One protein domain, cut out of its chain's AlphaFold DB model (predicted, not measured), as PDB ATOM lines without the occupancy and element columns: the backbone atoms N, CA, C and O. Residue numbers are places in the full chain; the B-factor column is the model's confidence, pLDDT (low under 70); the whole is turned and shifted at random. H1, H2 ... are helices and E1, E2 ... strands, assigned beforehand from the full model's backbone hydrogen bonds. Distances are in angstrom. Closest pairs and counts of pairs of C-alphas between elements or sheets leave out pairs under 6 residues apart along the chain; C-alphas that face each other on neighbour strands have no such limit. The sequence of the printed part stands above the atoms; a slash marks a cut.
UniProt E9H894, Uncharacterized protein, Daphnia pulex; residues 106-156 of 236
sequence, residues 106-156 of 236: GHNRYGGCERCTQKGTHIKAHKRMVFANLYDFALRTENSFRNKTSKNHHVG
ATOM      1  N   GLY A 106      28.610 -40.043  -2.951       92.62
ATOM      2  CA  GLY A 106      27.697 -40.513  -3.974       92.62
ATOM      3  C   GLY A 106      27.751 -39.786  -5.303       92.62
ATOM      4  O   GLY A 106      28.113 -38.612  -5.380       92.62
ATOM      5  N   HIS A 107      27.305 -40.494  -6.345       89.12
ATOM      6  CA  HIS A 107      27.328 -40.049  -7.744       89.12
ATOM      7  C   HIS A 107      26.633 -38.694  -7.981       89.12
ATOM      8  O   HIS A 107      26.955 -37.988  -8.930       89.12
ATOM      9  N   ASN A 108      25.725 -38.282  -7.087       90.75
ATOM     10  CA  ASN A 108      25.022 -36.993  -7.131       90.75
ATOM     11  C   ASN A 108      25.700 -35.873  -6.313       90.75
ATOM     12  O   ASN A 108      25.044 -34.905  -5.917       90.75
ATOM     13  N   ARG A 109      26.992 -35.995  -5.993       94.19
ATOM     14  CA  ARG A 109      27.765 -34.996  -5.234       94.19
ATOM     15  C   ARG A 109      28.841 -34.348  -6.103       94.19
ATOM     16  O   ARG A 109      29.266 -34.912  -7.102       94.19
ATOM     17  N   TYR A 110      29.326 -33.180  -5.677       94.62
ATOM     18  CA  TYR A 110      30.367 -32.426  -6.388       94.62
ATOM     19  C   TYR A 110      31.650 -33.240  -6.635       94.62
ATOM     20  O   TYR A 110      32.271 -33.087  -7.673       94.62
ATOM     21  N   GLY A 111      32.040 -34.126  -5.716       94.12
ATOM     22  CA  GLY A 111      33.165 -35.058  -5.895       94.12
ATOM     23  C   GLY A 111      32.724 -36.485  -6.228       94.12
ATOM     24  O   GLY A 111      33.391 -37.425  -5.815       94.12
ATOM     25  N   GLY A 112      31.557 -36.652  -6.859       94.25
ATOM     26  CA  GLY A 112      30.860 -37.938  -6.970       94.25
ATOM     27  C   GLY A 112      31.246 -38.820  -8.157       94.25
ATOM     28  O   GLY A 112      30.867 -39.986  -8.167       94.25
ATOM     29  N   CYS A 113      31.973 -38.308  -9.160       92.81
ATOM     30  CA  CYS A 113      32.480 -39.168 -10.229       92.81
ATOM     31  C   CYS A 113      33.432 -40.199  -9.618       92.81
ATOM     32  O   CYS A 113      34.228 -39.838  -8.760       92.81
ATOM     33  N   GLU A 114      33.357 -41.460 -10.042       92.25
ATOM     34  CA  GLU A 114      34.240 -42.530  -9.557       92.25
ATOM     35  C   GLU A 114      35.472 -42.706 -10.459       92.25
ATOM     36  O   GLU A 114      36.513 -43.171 -10.007       92.25
ATOM     37  N   ARG A 115      35.385 -42.279 -11.726       92.88
ATOM     38  CA  ARG A 115      36.407 -42.526 -12.756       92.88
ATOM     39  C   ARG A 115      37.398 -41.379 -12.946       92.88
ATOM     40  O   ARG A 115      38.566 -41.645 -13.193       92.88
ATOM     41  N   CYS A 116      36.969 -40.127 -12.793       93.56
ATOM     42  CA  CYS A 116      37.825 -38.950 -12.981       93.56
ATOM     43  C   CYS A 116      37.685 -37.906 -11.867       93.56
ATOM     44  O   CYS A 116      36.647 -37.804 -11.204       93.56
ATOM     45  N   THR A 117      38.728 -37.107 -11.666       93.75
ATOM     46  CA  THR A 117      38.838 -36.123 -10.575       93.75
ATOM     47  C   THR A 117      37.972 -34.878 -10.766       93.75
ATOM     48  O   THR A 117      37.919 -34.026  -9.878       93.75
ATOM     49  N   GLN A 118      37.261 -34.774 -11.891       94.00
ATOM     50  CA  GLN A 118      36.423 -33.630 -12.212       94.00
ATOM     51  C   GLN A 118      35.395 -33.335 -11.111       94.00
ATOM     52  O   GLN A 118      34.665 -34.211 -10.634       94.00
ATOM     53  N   LYS A 119      35.282 -32.049 -10.774       93.38
ATOM     54  CA  LYS A 119      34.213 -31.529  -9.926       93.38
ATOM     55  C   LYS A 119      32.906 -31.449 -10.722       93.38
ATOM     56  O   LYS A 119      32.849 -30.840 -11.787       93.38
ATOM     57  N   GLY A 120      31.850 -32.057 -10.200       93.81
ATOM     58  CA  GLY A 120      30.503 -31.924 -10.739       93.81
ATOM     59  C   GLY A 120      29.962 -30.505 -10.556       93.81
ATOM     60  O   GLY A 120      30.365 -29.789  -9.642       93.81
ATOM     61  N   THR A 121      29.008 -30.119 -11.393       95.12
ATOM     62  CA  THR A 121      28.298 -28.840 -11.317       95.12
ATOM     63  C   THR A 121      26.818 -29.099 -11.074       95.12
ATOM     64  O   THR A 121      26.184 -29.895 -11.769       95.12
ATOM     65  N   HIS A 122      26.247 -28.422 -10.078       95.50
ATOM     66  CA  HIS A 122      24.823 -28.529  -9.782       95.50
ATOM     67  C   HIS A 122      24.014 -27.560 -10.653       95.50
ATOM     68  O   HIS A 122      24.034 -26.346 -10.446       95.50
ATOM     69  N   ILE A 123      23.252 -28.098 -11.603       94.50
ATOM     70  CA  ILE A 123      22.331 -27.329 -12.440       94.50
ATOM     71  C   ILE A 123      21.046 -27.069 -11.647       94.50
ATOM     72  O   ILE A 123      20.162 -27.929 -11.570       94.50
ATOM     73  N   LYS A 124      20.932 -25.864 -11.072       92.06
ATOM     74  CA  LYS A 124      19.799 -25.453 -10.219       92.06
ATOM     75  C   LYS A 124      18.441 -25.625 -10.907       92.06
ATOM     76  O   LYS A 124      17.540 -26.203 -10.307       92.06
ATOM     77  N   ALA A 125      18.326 -25.220 -12.175       89.81
ATOM     78  CA  ALA A 125      17.084 -25.298 -12.955       89.81
ATOM     79  C   ALA A 125      16.505 -26.722 -13.065       89.81
ATOM     80  O   ALA A 125      15.298 -26.897 -13.210       89.81
ATOM     81  N   HIS A 126      17.356 -27.750 -12.979       83.88
ATOM     82  CA  HIS A 126      16.945 -29.149 -13.101       83.88
ATOM     83  C   HIS A 126      17.165 -29.965 -11.824       83.88
ATOM     84  O   HIS A 126      16.801 -31.142 -11.800       83.88
ATOM     85  N   LYS A 127      17.747 -29.363 -10.776       88.88
ATOM     86  CA  LYS A 127      18.168 -30.038  -9.536       88.88
ATOM     87  C   LYS A 127      19.017 -31.287  -9.827       88.88
ATOM     88  O   LYS A 127      18.762 -32.368  -9.297       88.88
ATOM     89  N   ARG A 128      19.984 -31.166 -10.747       89.88
ATOM     90  CA  ARG A 128      20.860 -32.271 -11.184       89.88
ATOM     91  C   ARG A 128      22.327 -31.932 -10.976       89.88
ATOM     92  O   ARG A 128      22.744 -30.816 -11.263       89.88
ATOM     93  N   MET A 129      23.102 -32.920 -10.539       93.94
ATOM     94  CA  MET A 129      24.562 -32.885 -10.612       93.94
ATOM     95  C   MET A 129      24.998 -33.353 -12.002       93.94
ATOM     96  O   MET A 129      24.499 -34.373 -12.477       93.94
ATOM     97  N   VAL A 130      25.895 -32.616 -12.654       93.06
ATOM     98  CA  VAL A 130      26.393 -32.933 -13.999       93.06
ATOM     99  C   VAL A 130      27.913 -32.863 -14.029       93.06
ATOM    100  O   VAL A 130      28.511 -31.948 -13.468       93.06
ATOM    101  N   PHE A 131      28.527 -33.814 -14.725       92.38
ATOM    102  CA  PHE A 131      29.951 -33.826 -15.027       92.38
ATOM    103  C   PHE A 131      30.099 -33.542 -16.524       92.38
ATOM    104  O   PHE A 131      29.987 -34.448 -17.336       92.38
ATOM    105  N   ALA A 132      30.226 -32.260 -16.880       91.25
ATOM    106  CA  ALA A 132      30.122 -31.804 -18.269       91.25
ATOM    107  C   ALA A 132      31.446 -31.792 -19.043       91.25
ATOM    108  O   ALA A 132      31.409 -31.827 -20.266       91.25
ATOM    109  N   ASN A 133      32.594 -31.709 -18.360       91.69
ATOM    110  CA  ASN A 133      33.877 -31.737 -19.047       91.69
ATOM    111  C   ASN A 133      34.124 -33.129 -19.658       91.69
ATOM    112  O   ASN A 133      34.026 -34.142 -18.969       91.69
ATOM    113  N   LEU A 134      34.402 -33.161 -20.959       89.94
ATOM    114  CA  LEU A 134      34.639 -34.386 -21.727       89.94
ATOM    115  C   LEU A 134      36.116 -34.575 -22.089       89.94
ATOM    116  O   LEU A 134      36.479 -35.644 -22.573       89.94
ATOM    117  N   TYR A 135      36.957 -33.577 -21.817       91.19
ATOM    118  CA  TYR A 135      38.371 -33.549 -22.182       91.19
ATOM    119  C   TYR A 135      39.215 -33.102 -20.980       91.19
ATOM    120  O   TYR A 135      38.678 -32.587 -20.001       91.19
ATOM    121  N   ASP A 136      40.528 -33.319 -21.015       87.56
ATOM    122  CA  ASP A 136      41.485 -32.740 -20.056       87.56
ATOM    123  C   ASP A 136      41.138 -32.945 -18.567       87.56
ATOM    124  O   ASP A 136      41.202 -32.030 -17.742       87.56
ATOM    125  N   PHE A 137      40.751 -34.168 -18.194       89.19
ATOM    126  CA  PHE A 137      40.554 -34.561 -16.798       89.19
ATOM    127  C   PHE A 137      41.516 -35.676 -16.393       89.19
ATOM    128  O   PHE A 137      41.795 -36.600 -17.154       89.19
ATOM    129  N   ALA A 138      41.975 -35.635 -15.143       93.69
ATOM    130  CA  ALA A 138      42.757 -36.729 -14.588       93.69
ATOM    131  C   ALA A 138      41.842 -37.906 -14.220       93.69
ATOM    132  O   ALA A 138      40.792 -37.737 -13.583       93.69
ATOM    133  N   LEU A 139      42.251 -39.112 -14.604       95.00
ATOM    134  CA  LEU A 139      41.612 -40.345 -14.159       95.00
ATOM    135  C   LEU A 139      42.007 -40.651 -12.715       95.00
ATOM    136  O   LEU A 139      43.115 -40.342 -12.273       95.00
ATOM    137  N   ARG A 140      41.099 -41.284 -11.971       95.00
ATOM    138  CA  ARG A 140      41.470 -41.902 -10.699       95.00
ATOM    139  C   ARG A 140      42.233 -43.181 -10.977       95.00
ATOM    140  O   ARG A 140      41.818 -43.994 -11.796       95.00
ATOM    141  N   THR A 141      43.316 -43.348 -10.245       96.00
ATOM    142  CA  THR A 141      44.146 -44.549 -10.236       96.00
ATOM    143  C   THR A 141      44.081 -45.206  -8.870       96.00
ATOM    144  O   THR A 141      43.722 -44.557  -7.879       96.00
ATOM    145  N   GLU A 142      44.487 -46.467  -8.803       95.88
ATOM    146  CA  GLU A 142      44.578 -47.189  -7.541       95.88
ATOM    147  C   GLU A 142      45.451 -46.456  -6.515       95.88
ATOM    148  O   GLU A 142      45.028 -46.175  -5.391       95.88
ATOM    149  N   ASN A 143      46.635 -46.011  -6.944       95.94
ATOM    150  CA  ASN A 143      47.540 -45.241  -6.096       95.94
ATOM    151  C   ASN A 143      46.890 -43.937  -5.594       95.94
ATOM    152  O   ASN A 143      47.013 -43.577  -4.424       95.94
ATOM    153  N   SER A 144      46.149 -43.231  -6.458       95.25
ATOM    154  CA  SER A 144      45.452 -41.998  -6.067       95.25
ATOM    155  C   SER A 144      44.361 -42.242  -5.015       95.25
ATOM    156  O   SER A 144      44.131 -41.367  -4.173       95.25
ATOM    157  N   PHE A 145      43.717 -43.417  -5.061       96.12
ATOM    158  CA  PHE A 145      42.646 -43.829  -4.158       96.12
ATOM    159  C   PHE A 145      43.200 -44.251  -2.794       96.12
ATOM    160  O   PHE A 145      42.736 -43.730  -1.778       96.12
ATOM    161  N   ARG A 146      44.225 -45.121  -2.761       95.19
ATOM    162  CA  ARG A 146      44.892 -45.559  -1.517       95.19
ATOM    163  C   ARG A 146      45.484 -44.384  -0.742       95.19
ATOM    164  O   ARG A 146      45.270 -44.272   0.461       95.19
ATOM    165  N   ASN A 147      46.114 -43.448  -1.452       94.69
ATOM    166  CA  ASN A 147      46.688 -42.234  -0.865       94.69
ATOM    167  C   ASN A 147      45.653 -41.127  -0.587       94.69
ATOM    168  O   ASN A 147      46.016 -40.042  -0.139       94.69
ATOM    169  N   LYS A 148      44.366 -41.356  -0.891       93.81
ATOM    170  CA  LYS A 148      43.256 -40.404  -0.690       93.81
ATOM    171  C   LYS A 148      43.525 -38.993  -1.228       93.81
ATOM    172  O   LYS A 148      43.049 -37.997  -0.677       93.81
ATOM    173  N   THR A 149      44.248 -38.897  -2.343       92.75
ATOM    174  CA  THR A 149      44.644 -37.621  -2.975       92.75
ATOM    175  C   THR A 149      43.436 -36.730  -3.295       92.75
ATOM    176  O   THR A 149      43.474 -35.509  -3.145       92.75
ATOM    177  N   SER A 150      42.306 -37.341  -3.658       87.31
ATOM    178  CA  SER A 150      41.034 -36.665  -3.910       87.31
ATOM    179  C   SER A 150      40.227 -36.466  -2.620       87.31
ATOM    180  O   SER A 150      39.178 -37.087  -2.448       87.31
ATOM    181  N   LYS A 151      40.654 -35.562  -1.725       85.12
ATOM    182  CA  LYS A 151      39.986 -35.304  -0.420       85.12
ATOM    183  C   LYS A 151      38.466 -35.124  -0.519       85.12
ATOM    184  O   LYS A 151      37.713 -35.584   0.327       85.12
ATOM    185  N   ASN A 152      37.993 -34.494  -1.595       87.81
ATOM    186  CA  ASN A 152      36.571 -34.250  -1.827       87.81
ATOM    187  C   ASN A 152      35.775 -35.454  -2.352       87.81
ATOM    188  O   ASN A 152      34.567 -35.306  -2.528       87.81
ATOM    189  N   HIS A 153      36.410 -36.595  -2.610       94.94
ATOM    190  CA  HIS A 153      35.781 -37.828  -3.085       94.94
ATOM    191  C   HIS A 153      35.569 -38.846  -1.959       94.94
ATOM    192  O   HIS A 153      34.533 -39.502  -1.928       94.94
ATOM    193  N   HIS A 154      36.507 -38.948  -1.020       94.44
ATOM    194  CA  HIS A 154      36.438 -39.908   0.081       94.44
ATOM    195  C   HIS A 154      35.573 -39.371   1.229       94.44
ATOM    196  O   HIS A 154      35.613 -38.181   1.540       94.44
ATOM    197  N   VAL A 155      34.782 -40.247   1.850       92.81
ATOM    198  CA  VAL A 155      34.066 -39.962   3.111       92.81
ATOM    199  C   VAL A 155      34.646 -40.737   4.294       92.81
ATOM    200  O   VAL A 155      34.322 -40.426   5.433       92.81
ATOM    201  N   GLY A 156      35.526 -41.709   4.039       91.38
ATOM    202  CA  GLY A 156      36.181 -42.513   5.066       91.38
ATOM    203  C   GLY A 156      37.334 -43.347   4.505       91.38
ATOM    204  O   GLY A 156      37.991 -42.961   3.532       91.38
TER     205      GLY A 156
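AT A GLANCE: This is residues 106 to 156 of the 236 residues of an uncharacterized protein of Daphnia pulex (UniProt E9H894). Little regular structure is present: a small two-strand hairpin, E1 and E2, at one end of a flat outline and one short helix, H1, at the other, with loops between. The printed part has 51 residues, of which named elements, in the order E1, E2, H1, hold only 11; the class is mixed, the sheet antiparallel. The whole is only just compact, close to loose, with a radius of gyration of the C-alphas of 11.5 A and spans of 37 by 27 by 11 A.

HOW THE PARTS SIT: E1, residues 121 to 123, and E2, residues 128 to 130, form a hairpin, antiparallel at 142 degrees. C-alphas 122 and 129 face each other at 4.4 A; N 121 and O 130 are within hydrogen-bond range at 2.8 A. H1, residues 142 to 146, is apart from E1; its O i to N i+4 pair is within hydrogen-bond range.

IN THESE COORDINATES: E1 measures 6.3 A from C-alpha 121 at (28.298, -28.840, -11.317); E2 measures 6.2 A. H1 measures 6.2 A, ending at C-alpha 146 at (44.892, -45.559, -1.517).

THE WHOLE: The C-alphas farthest apart, of Ala 125 and Asn 143, are 37.0 A apart. The link E1 to E2 is tight, E2 to H1 long. The printed part has no cut, and no printed residue is under 70 in pLDDT.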